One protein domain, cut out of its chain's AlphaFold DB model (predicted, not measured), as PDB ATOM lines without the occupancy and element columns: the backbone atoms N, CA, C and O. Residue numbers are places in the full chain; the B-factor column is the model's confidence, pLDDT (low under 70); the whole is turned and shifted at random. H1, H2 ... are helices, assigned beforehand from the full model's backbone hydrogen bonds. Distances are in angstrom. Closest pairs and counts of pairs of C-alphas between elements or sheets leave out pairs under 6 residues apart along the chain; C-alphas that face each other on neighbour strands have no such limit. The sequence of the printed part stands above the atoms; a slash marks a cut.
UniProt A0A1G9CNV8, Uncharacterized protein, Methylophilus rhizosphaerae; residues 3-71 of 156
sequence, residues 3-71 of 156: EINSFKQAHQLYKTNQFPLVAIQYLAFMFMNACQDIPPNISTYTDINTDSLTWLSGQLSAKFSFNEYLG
ATOM      1  N   GLU A   3     -49.191 -39.831 -64.299       97.81
ATOM      2  CA  GLU A   3     -48.177 -39.065 -63.579       97.81
ATOM      3  C   GLU A   3     -48.763 -38.492 -62.274       97.81
ATOM      4  O   GLU A   3     -49.907 -38.022 -62.241       97.81
ATOM      5  N   ILE A   4     -47.994 -38.562 -61.187       98.00
ATOM      6  CA  ILE A   4     -48.359 -38.140 -59.836       98.00
ATOM      7  C   ILE A   4     -47.232 -37.275 -59.278       98.00
ATOM      8  O   ILE A   4     -46.175 -37.791 -58.927       98.00
ATOM      9  N   ASN A   5     -47.503 -35.982 -59.091       97.56
ATOM     10  CA  ASN A   5     -46.446 -35.006 -58.771       97.56
ATOM     11  C   ASN A   5     -46.525 -34.532 -57.325       97.56
ATOM     12  O   ASN A   5     -45.725 -33.719 -56.887       97.56
ATOM     13  N   SER A   6     -47.537 -34.966 -56.576       97.38
ATOM     14  CA  SER A   6     -47.710 -34.578 -55.179       97.38
ATOM     15  C   SER A   6     -48.514 -35.616 -54.412       97.38
ATOM     16  O   SER A   6     -49.353 -36.335 -54.971       97.38
ATOM     17  N   PHE A   7     -48.337 -35.640 -53.091       97.50
ATOM     18  CA  PHE A   7     -49.096 -36.552 -52.241       97.50
ATOM     19  C   PHE A   7     -50.601 -36.260 -52.273       97.50
ATOM     20  O   PHE A   7     -51.421 -37.176 -52.241       97.50
ATOM     21  N   LYS A   8     -50.997 -34.991 -52.405       97.50
ATOM     22  CA  LYS A   8     -52.405 -34.603 -52.512       97.50
ATOM     23  C   LYS A   8     -53.064 -35.183 -53.766       97.50
ATOM     24  O   LYS A   8     -54.215 -35.619 -53.697       97.50
ATOM     25  N   GLN A   9     -52.349 -35.211 -54.889       98.25
ATOM     26  CA  GLN A   9     -52.823 -35.865 -56.108       98.25
ATOM     27  C   GLN A   9     -52.922 -37.383 -55.914       98.25
ATOM     28  O   GLN A   9     -53.963 -37.962 -56.223       98.25
ATOM     29  N   ALA A  10     -51.889 -38.009 -55.338       98.06
ATOM     30  CA  ALA A  10     -51.890 -39.440 -55.030       98.06
ATOM     31  C   ALA A  10     -53.093 -39.837 -54.160       98.06
ATOM     32  O   ALA A  10     -53.797 -40.804 -54.447       98.06
ATOM     33  N   HIS A  11     -53.373 -39.045 -53.121       98.25
ATOM     34  CA  HIS A  11     -54.513 -39.250 -52.237       98.25
ATOM     35  C   HIS A  11     -55.846 -39.140 -52.977       98.25
ATOM     36  O   HIS A  11     -56.731 -39.962 -52.748       98.25
ATOM     37  N   GLN A  12     -55.991 -38.203 -53.916       98.06
ATOM     38  CA  GLN A  12     -57.206 -38.119 -54.722       98.06
ATOM     39  C   GLN A  12     -57.399 -39.350 -55.619       98.06
ATOM     40  O   GLN A  12     -58.517 -39.857 -55.695       98.06
ATOM     41  N   LEU A  13     -56.330 -39.868 -56.232       98.00
ATOM     42  CA  LEU A  13     -56.381 -41.109 -57.015       98.00
ATOM     43  C   LEU A  13     -56.757 -42.317 -56.147       98.00
ATOM     44  O   LEU A  13     -57.530 -43.175 -56.570       98.00
ATOM     45  N   TYR A  14     -56.277 -42.368 -54.904       97.62
ATOM     46  CA  TYR A  14     -56.710 -43.375 -53.935       97.62
ATOM     47  C   TYR A  14     -58.205 -43.248 -53.609       97.62
ATOM     48  O   TYR A  14     -58.937 -44.238 -53.646       97.62
ATOM     49  N   LYS A  15     -58.705 -42.028 -53.370       97.94
ATOM     50  CA  LYS A  15     -60.133 -41.776 -53.099       97.94
ATOM     51  C   LYS A  15     -61.043 -42.150 -54.270       97.94
ATOM     52  O   LYS A  15     -62.197 -42.500 -54.029       97.94
ATOM     53  N   THR A  16     -60.547 -42.091 -55.506       97.25
ATOM     54  CA  THR A  16     -61.270 -42.509 -56.717       97.25
ATOM     55  C   THR A  16     -60.972 -43.950 -57.145       97.25
ATOM     56  O   THR A  16     -61.382 -44.347 -58.234       97.25
ATOM     57  N   ASN A  17     -60.310 -44.746 -56.292       95.44
ATOM     58  CA  ASN A  17     -59.971 -46.155 -56.529       95.44
ATOM     59  C   ASN A  17     -59.085 -46.398 -57.771       95.44
ATOM     60  O   ASN A  17     -59.152 -47.453 -58.395       95.44
ATOM     61  N   GLN A  18     -58.260 -45.413 -58.130       95.00
ATOM     62  CA  GLN A  18     -57.279 -45.489 -59.222       95.00
ATOM     63  C   GLN A  18     -55.859 -45.775 -58.716       95.00
ATOM     64  O   GLN A  18     -54.991 -46.141 -59.500       95.00
ATOM     65  N   PHE A  19     -55.620 -45.646 -57.408       95.25
ATOM     66  CA  PHE A  19     -54.343 -45.964 -56.773       95.25
ATOM     67  C   PHE A  19     -54.592 -46.846 -55.540       95.25
ATOM     68  O   PHE A  19     -55.361 -46.450 -54.661       95.25
ATOM     69  N   PRO A  20     -54.036 -48.068 -55.466       94.38
ATOM     70  CA  PRO A  20     -54.380 -49.023 -54.414       94.38
ATOM     71  C   PRO A  20     -53.815 -48.585 -53.057       94.38
ATOM     72  O   PRO A  20     -52.777 -47.926 -52.983       94.38
ATOM     73  N   LEU A  21     -54.456 -49.043 -51.974       95.62
ATOM     74  CA  LEU A  21     -54.046 -48.723 -50.602       95.62
ATOM     75  C   LEU A  21     -52.556 -49.011 -50.351       95.62
ATOM     76  O   LEU A  21     -51.851 -48.154 -49.833       95.62
ATOM     77  N   VAL A  22     -52.064 -50.182 -50.767       94.81
ATOM     78  CA  VAL A  22     -50.668 -50.575 -50.520       94.81
ATOM     79  C   VAL A  22     -49.659 -49.651 -51.213       94.81
ATOM     80  O   VAL A  22     -48.609 -49.349 -50.653       94.81
ATOM     81  N   ALA A  23     -49.984 -49.154 -52.409       95.25
ATOM     82  CA  ALA A  23     -49.092 -48.272 -53.152       95.25
ATOM     83  C   ALA A  23     -49.081 -46.859 -52.563       95.25
ATOM     84  O   ALA A  23     -48.011 -46.286 -52.373       95.25
ATOM     85  N   ILE A  24     -50.250 -46.316 -52.194       97.00
ATOM     86  CA  ILE A  24     -50.294 -45.006 -51.535       97.00
ATOM     87  C   ILE A  24     -49.671 -45.045 -50.136       97.00
ATOM     88  O   ILE A  24     -49.031 -44.077 -49.745       97.00
ATOM     89  N   GLN A  25     -49.797 -46.151 -49.399       96.94
ATOM     90  CA  GLN A  25     -49.091 -46.361 -48.132       96.94
ATOM     91  C   GLN A  25     -47.574 -46.294 -48.326       96.94
ATOM     92  O   GLN A  25     -46.888 -45.579 -47.598       96.94
ATOM     93  N   TYR A  26     -47.052 -47.000 -49.332       95.94
ATOM     94  CA  TYR A  26     -45.626 -46.984 -49.650       95.94
ATOM     95  C   TYR A  26     -45.142 -45.578 -50.039       95.94
ATOM     96  O   TYR A  26     -44.162 -45.084 -49.481       95.94
ATOM     97  N   LEU A  27     -45.885 -44.886 -50.909       95.56
ATOM     98  CA  LEU A  27     -45.596 -43.503 -51.293       95.56
ATOM     99  C   LEU A  27     -45.651 -42.535 -50.104       95.56
ATOM    100  O   LEU A  27     -44.774 -41.687 -49.962       95.56
ATOM    101  N   ALA A  28     -46.657 -42.672 -49.236       95.88
ATOM    102  CA  ALA A  28     -46.793 -41.877 -48.019       95.88
ATOM    103  C   ALA A  28     -45.573 -42.060 -47.116       95.88
ATOM    104  O   ALA A  28     -45.023 -41.078 -46.631       95.88
ATOM    105  N   PHE A  29     -45.129 -43.303 -46.925       95.06
ATOM    106  CA  PHE A  29     -43.969 -43.601 -46.098       95.06
ATOM    107  C   PHE A  29     -42.694 -42.965 -46.658       95.06
ATOM    108  O   PHE A  29     -41.977 -42.302 -45.910       95.06
ATOM    109  N   MET A  30     -42.434 -43.087 -47.967       92.00
ATOM    110  CA  MET A  30     -41.291 -42.420 -48.610       92.00
ATOM    111  C   MET A  30     -41.350 -40.898 -48.434       92.00
ATOM    112  O   MET A  30     -40.362 -40.280 -48.042       92.00
ATOM    113  N   PHE A  31     -42.521 -40.302 -48.654       93.06
ATOM    114  CA  PHE A  31     -42.712 -38.861 -48.528       93.06
ATOM    115  C   PHE A  31     -42.526 -38.361 -47.086       93.06
ATOM    116  O   PHE A  31     -41.806 -37.390 -46.863       93.06
ATOM    117  N   MET A  32     -43.101 -39.048 -46.092       92.12
ATOM    118  CA  MET A  32     -42.913 -38.714 -44.673       92.12
ATOM    119  C   MET A  32     -41.435 -38.790 -44.264       92.12
ATOM    120  O   MET A  32     -40.957 -37.917 -43.540       92.12
ATOM    121  N   ASN A  33     -40.696 -39.794 -44.756       89.44
ATOM    122  CA  ASN A  33     -39.254 -39.914 -44.521       89.44
ATOM    123  C   ASN A  33     -38.481 -38.734 -45.125       89.44
ATOM    124  O   ASN A  33     -37.657 -38.133 -44.437       89.44
ATOM    125  N   ALA A  34     -38.774 -38.365 -46.373       87.50
ATOM    126  CA  ALA A  34     -38.113 -37.247 -47.043       87.50
ATOM    127  C   ALA A  34     -38.383 -35.898 -46.356       87.50
ATOM    128  O   ALA A  34     -37.485 -35.067 -46.236       87.50
ATOM    129  N   CYS A  35     -39.601 -35.690 -45.850       85.94
ATOM    130  CA  CYS A  35     -39.957 -34.481 -45.107       85.94
ATOM    131  C   CYS A  35     -39.507 -34.488 -43.637       85.94
ATOM    132  O   CYS A  35     -39.700 -33.479 -42.962       85.94
ATOM    133  N   GLN A  36     -38.934 -35.590 -43.132       84.06
ATOM    134  CA  GLN A  36     -38.627 -35.793 -41.707       84.06
ATOM    135  C   GLN A  36     -39.851 -35.591 -40.789       84.06
ATOM    136  O   GLN A  36     -39.723 -35.156 -39.647       84.06
ATOM    137  N   ASP A  37     -41.041 -35.921 -41.294       81.19
ATOM    138  CA  ASP A  37     -42.333 -35.703 -40.635       81.19
ATOM    139  C   ASP A  37     -43.083 -37.036 -40.508       81.19
ATOM    140  O   ASP A  37     -44.137 -37.261 -41.106       81.19
ATOM    141  N   ILE A  38     -42.466 -37.977 -39.783       80.06
ATOM    142  CA  ILE A  38     -43.033 -39.300 -39.502       80.06
ATOM    143  C   ILE A  38     -43.673 -39.277 -38.106       80.06
ATOM    144  O   ILE A  38     -42.965 -39.086 -37.111       80.06
ATOM    145  N   PRO A  39     -44.991 -39.510 -37.990       84.12
ATOM    146  CA  PRO A  39     -45.640 -39.701 -36.697       84.12
ATOM    147  C   PRO A  39     -45.009 -40.856 -35.893       84.12
ATOM    148  O   PRO A  39     -44.640 -41.878 -36.469       84.12
ATOM    149  N   PRO A  40     -44.938 -40.766 -34.551       80.69
ATOM    150  CA  PRO A  40     -44.176 -41.705 -33.713       80.69
ATOM    151  C   PRO A  40     -44.667 -43.162 -33.749       80.69
ATOM    152  O   PRO A  40     -43.973 -44.057 -33.276       80.69
ATOM    153  N   ASN A  41     -45.866 -43.415 -34.271       87.94
ATOM    154  CA  ASN A  41     -46.478 -44.735 -34.386       87.94
ATOM    155  C   ASN A  41     -46.350 -45.360 -35.788       87.94
ATOM    156  O   ASN A  41     -46.982 -46.382 -36.038       87.94
ATOM    157  N   ILE A  42     -45.581 -44.753 -36.695       90.56
ATOM    158  CA  ILE A  42     -45.351 -45.258 -38.052       90.56
ATOM    159  C   ILE A  42     -43.889 -45.697 -38.158       90.56
ATOM    160  O   ILE A  42     -42.982 -44.873 -38.164       90.56
ATOM    161  N   SER A  43     -43.661 -47.009 -38.226       91.56
ATOM    162  CA  SER A  43     -42.331 -47.614 -38.417       91.56
ATOM    163  C   SER A  43     -42.148 -48.181 -39.824       91.56
ATOM    164  O   SER A  43     -41.028 -48.291 -40.315       91.56
ATOM    165  N   THR A  44     -43.245 -48.542 -40.483       92.88
ATOM    166  CA  THR A  44     -43.272 -49.057 -41.854       92.88
ATOM    167  C   THR A  44     -44.502 -48.543 -42.597       92.88
ATOM    168  O   THR A  44     -45.469 -48.069 -41.997       92.88
ATOM    169  N   TYR A  45     -44.502 -48.666 -43.925       94.25
ATOM    170  CA  TYR A  45     -45.626 -48.251 -44.763       94.25
ATOM    171  C   TYR A  45     -46.939 -48.961 -44.403       94.25
ATOM    172  O   TYR A  45     -48.009 -48.373 -44.539       94.25
ATOM    173  N   THR A  46     -46.886 -50.193 -43.890       94.31
ATOM    174  CA  THR A  46     -48.089 -50.938 -43.486       94.31
ATOM    175  C   THR A  46     -48.759 -50.391 -42.224       94.31
ATOM    176  O   THR A  46     -49.920 -50.714 -41.985       94.31
ATOM    177  N   ASP A  47     -48.073 -49.552 -41.440       95.31
ATOM    178  CA  ASP A  47     -48.648 -48.903 -40.251       95.31
ATOM    179  C   ASP A  47     -49.558 -47.717 -40.625       95.31
ATOM    180  O   ASP A  47     -50.363 -47.248 -39.817       95.31
ATOM    181  N   ILE A  48     -49.444 -47.223 -41.861       96.00
ATOM    182  CA  ILE A  48     -50.169 -46.056 -42.362       96.00
ATOM    183  C   ILE A  48     -51.595 -46.472 -42.722       96.00
ATOM    184  O   ILE A  48     -51.819 -47.174 -43.702       96.00
ATOM    185  N   ASN A  49     -52.591 -46.021 -41.967       94.88
ATOM    186  CA  ASN A  49     -53.999 -46.309 -42.254       94.88
ATOM    187  C   ASN A  49     -54.686 -45.140 -42.990       94.88
ATOM    188  O   ASN A  49     -54.070 -44.120 -43.300       94.88
ATOM    189  N   THR A  50     -55.983 -45.270 -43.283       94.69
ATOM    190  CA  THR A  50     -56.754 -44.228 -43.983       94.69
ATOM    191  C   THR A  50     -56.781 -42.886 -43.242       94.69
ATOM    192  O   THR A  50     -56.769 -41.839 -43.896       94.69
ATOM    193  N   ASP A  51     -56.767 -42.886 -41.907       94.62
ATOM    194  CA  ASP A  51     -56.718 -41.651 -41.117       94.62
ATOM    195  C   ASP A  51     -55.348 -40.977 -41.258       94.62
ATOM    196  O   ASP A  51     -55.285 -39.766 -41.473       94.62
ATOM    197  N   SER A  52     -54.258 -41.753 -41.250       94.75
ATOM    198  CA  SER A  52     -52.902 -41.259 -41.526       94.75
ATOM    199  C   SER A  52     -52.792 -40.627 -42.919       94.75
ATOM    200  O   SER A  52     -52.238 -39.538 -43.057       94.75
ATOM    201  N   LEU A  53     -53.354 -41.272 -43.950       96.31
ATOM    202  CA  LEU A  53     -53.371 -40.743 -45.322       96.31
ATOM    203  C   LEU A  53     -54.188 -39.447 -45.423       96.31
ATOM    204  O   LEU A  53     -53.763 -38.488 -46.068       96.31
ATOM    205  N   THR A  54     -55.342 -39.405 -44.753       96.00
ATOM    206  CA  THR A  54     -56.207 -38.218 -44.716       96.00
ATOM    207  C   THR A  54     -55.505 -37.057 -44.014       96.00
ATOM    208  O   THR A  54     -55.511 -35.938 -44.528       96.00
ATOM    209  N   TRP A  55     -54.864 -37.328 -42.874       94.19
ATOM    210  CA  TRP A  55     -54.064 -36.352 -42.139       94.19
ATOM    211  C   TRP A  55     -52.919 -35.805 -42.998       94.19
ATOM    212  O   TRP A  55     -52.801 -34.585 -43.129       94.19
ATOM    213  N   LEU A  56     -52.132 -36.682 -43.636       94.50
ATOM    214  CA  LEU A  56     -51.009 -36.277 -44.482       94.50
ATOM    215  C   LEU A  56     -51.495 -35.429 -45.663       94.50
ATOM    216  O   LEU A  56     -50.934 -34.374 -45.939       94.50
ATOM    217  N   SER A  57     -52.603 -35.812 -46.305       95.56
ATOM    218  CA  SER A  57     -53.202 -35.039 -47.404       95.56
ATOM    219  C   SER A  57     -53.707 -33.652 -46.980       95.56
ATOM    220  O   SER A  57     -53.935 -32.804 -47.851       95.56
ATOM    221  N   GLY A  58     -53.933 -33.426 -45.683       93.94
ATOM    222  CA  GLY A  58     -54.295 -32.127 -45.120       93.94
ATOM    223  C   GLY A  58     -53.104 -31.189 -44.909       93.94
ATOM    224  O   GLY A  58     -53.313 -29.982 -44.775       93.94
ATOM    225  N   GLN A  59     -51.874 -31.712 -44.911       91.12
ATOM    226  CA  GLN A  59     -50.665 -30.924 -44.686       91.12
ATOM    227  C   GLN A  59     -50.333 -30.021 -45.879       91.12
ATOM    228  O   GLN A  59     -50.699 -30.292 -47.027       91.12
ATOM    229  N   LEU A  60     -49.606 -28.930 -45.616       90.44
ATOM    230  CA  LEU A  60     -49.110 -28.054 -46.681       90.44
ATOM    231  C   LEU A  60     -48.126 -28.801 -47.591       90.44
ATOM    232  O   LEU A  60     -48.215 -28.667 -48.811       90.44
ATOM    233  N   SER A  61     -47.264 -29.625 -46.986       89.69
ATOM    234  CA  SER A  61     -46.256 -30.433 -47.674       89.69
ATOM    235  C   SER A  61     -46.858 -31.344 -48.736       89.69
ATOM    236  O   SER A  61     -46.289 -31.489 -49.809       89.69
ATOM    237  N   ALA A  62     -48.066 -31.866 -48.520       91.88
ATOM    238  CA  ALA A  62     -48.728 -32.736 -49.487       91.88
ATOM    239  C   ALA A  62     -49.028 -32.076 -50.844       91.88
ATOM    240  O   ALA A  62     -49.370 -32.782 -51.790       91.88
ATOM    241  N   LYS A  63     -48.944 -30.745 -50.954       92.94
ATOM    242  CA  LYS A  63     -49.087 -30.023 -52.229       92.94
ATOM    243  C   LYS A  63     -47.766 -29.841 -52.972       92.94
ATOM    244  O   LYS A  63     -47.798 -29.355 -54.098       92.94
ATOM    245  N   PHE A  64     -46.641 -30.127 -52.327       91.00
ATOM    246  CA  PHE A  64     -45.331 -29.903 -52.909       91.00
ATOM    247  C   PHE A  64     -44.977 -30.984 -53.925       91.00
ATOM    248  O   PHE A  64     -45.548 -32.078 -53.910       91.00
ATOM    249  N   SER A  65     -44.060 -30.616 -54.815       92.56
ATOM    250  CA  SER A  65     -43.599 -31.455 -55.910       92.56
ATOM    251  C   SER A  65     -42.813 -32.649 -55.375       92.56
ATOM    252  O   SER A  65     -41.889 -32.469 -54.583       92.56
ATOM    253  N   PHE A  66     -43.138 -33.865 -55.810       94.00
ATOM    254  CA  PHE A  66     -42.307 -35.024 -55.502       94.00
ATOM    255  C   PHE A  66     -40.927 -34.876 -56.107       94.00
ATOM    256  O   PHE A  66     -39.963 -35.112 -55.395       94.00
ATOM    257  N   ASN A  67     -40.813 -34.371 -57.332       91.81
ATOM    258  CA  ASN A  67     -39.518 -34.089 -57.935       91.81
ATOM    259  C   ASN A  67     -38.608 -33.234 -57.027       91.81
ATOM    260  O   ASN A  67     -37.446 -33.568 -56.810       91.81
ATOM    261  N   GLU A  68     -39.155 -32.192 -56.391       87.94
ATOM    262  CA  GLU A  68     -38.384 -31.322 -55.488       87.94
ATOM    263  C   GLU A  68     -37.908 -32.027 -54.205       87.94
ATOM    264  O   GLU A  68     -36.862 -31.665 -53.668       87.94
ATOM    265  N   TYR A  69     -38.659 -33.012 -53.700       85.38
ATOM    266  CA  TYR A  69     -38.391 -33.674 -52.412       85.38
ATOM    267  C   TYR A  69     -37.758 -35.066 -52.535       85.38
ATOM    268  O   TYR A  69     -37.063 -35.507 -51.623       85.38
ATOM    269  N   LEU A  70     -38.035 -35.767 -53.630       87.56
ATOM    270  CA  LEU A  70     -37.692 -37.165 -53.893       87.56
ATOM    271  C   LEU A  70     -36.816 -37.329 -55.141       87.56
ATOM    272  O   LEU A  70     -36.446 -38.457 -55.450       87.56
ATOM    273  N   GLY A  71     -36.512 -36.250 -55.871       90.50
ATOM    274  CA  GLY A  71     -35.672 -36.286 -57.075       90.50
ATOM    275  C   GLY A  71     -36.335 -36.848 -58.328       90.50
ATOM    276  O   GLY A  71     -35.668 -37.008 -59.346       90.50
TER     277      GLY A  71
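Overview. This is residues 3 to 71 of the 156 residues of an uncharacterized protein of Methylophilus rhizosphaerae (UniProt A0A1G9CNV8). Two helices, H1 and H2, lie side by side as a helical hairpin, and a third, H3, packs on them at a slant, the three centres making a triangle. The short helix H4 sits by the last residues of H2, and a long loop, residues 35 to 49, leads back from the end of H2 to the start of H3. The printed part has 69 residues with four named helices in the order H1, H2, H3, H4 and no named strand; its class is all helix. It is compact, with a radius of gyration of the C-alphas of 10.8 A, and rounded, with spans of 29 by 26 by 19 A.

Arrangement. H1, residues 7 to 15, touches H2, residues 21 to 34, at a shallow tilt of 13 degrees, opposite ways. Their closest C-alphas, those of Ala 10 and Ile 24, are 6.8 A apart, and the two helices form a hairpin. H2 is the hub, touching three other helices. H3, residues 50 to 58, touches H1 at a steep tilt of 42 degrees, opposite ways; the closest C-alphas, those of Lys 8 and Ser 57, are 5.2 A apart. H2 and H3 only just touch, with 3 pairs of C-alphas within 8 A, and H2 does so with residues 25 to 28 alone. The closest C-alphas of this pair are those of Ala 28 and Leu 53, 7.2 A apart, and the two helices run the same way at a steep tilt of 48 degrees. The helix packing is mostly crossed, but only just: of the 3 touching pairs with a tilt, 1 is at a shallow tilt. H4, residues 66 to 70, touches H2 at residues 31 to 34 alone, the closest C-alphas being those of Ala 34 and Tyr 69, 6.5 A apart. H1 and H4 are close but not clearly touching, the closest C-alphas, those of Phe 7 and Phe 66, being 7.7 A apart. H3 and H4 are apart. In H1, H2, H3 and H4 every O i to N i+4 pair is within hydrogen-bond range.

Along the chain. H1 begins at Phe 7, C-alpha (-49.096, -36.552, -52.241), and measures 12.2 A from first to last C-alpha. H2, 20.0 A long, runs from Leu 21 to Ala 34, C-alpha (-38.113, -37.247, -47.043). H3, Thr 50 to Gly 58, measures 12.4 A. H4, Phe 66 to Leu 70, measures 5.3 A and ends at C-alpha (-37.692, -37.165, -53.893).

Size, cuts and confidence. The two C-alphas farthest apart, those of Glu 3 and Pro 40, are 30.2 A apart. The printed part has no cut. The link from H1 to H2 is tight, that from H2 to H3 is long with 15 residues, and that from H3 to H4 is short. The mean pLDDT of the printed part is 93.2, and no printed residue is under 70.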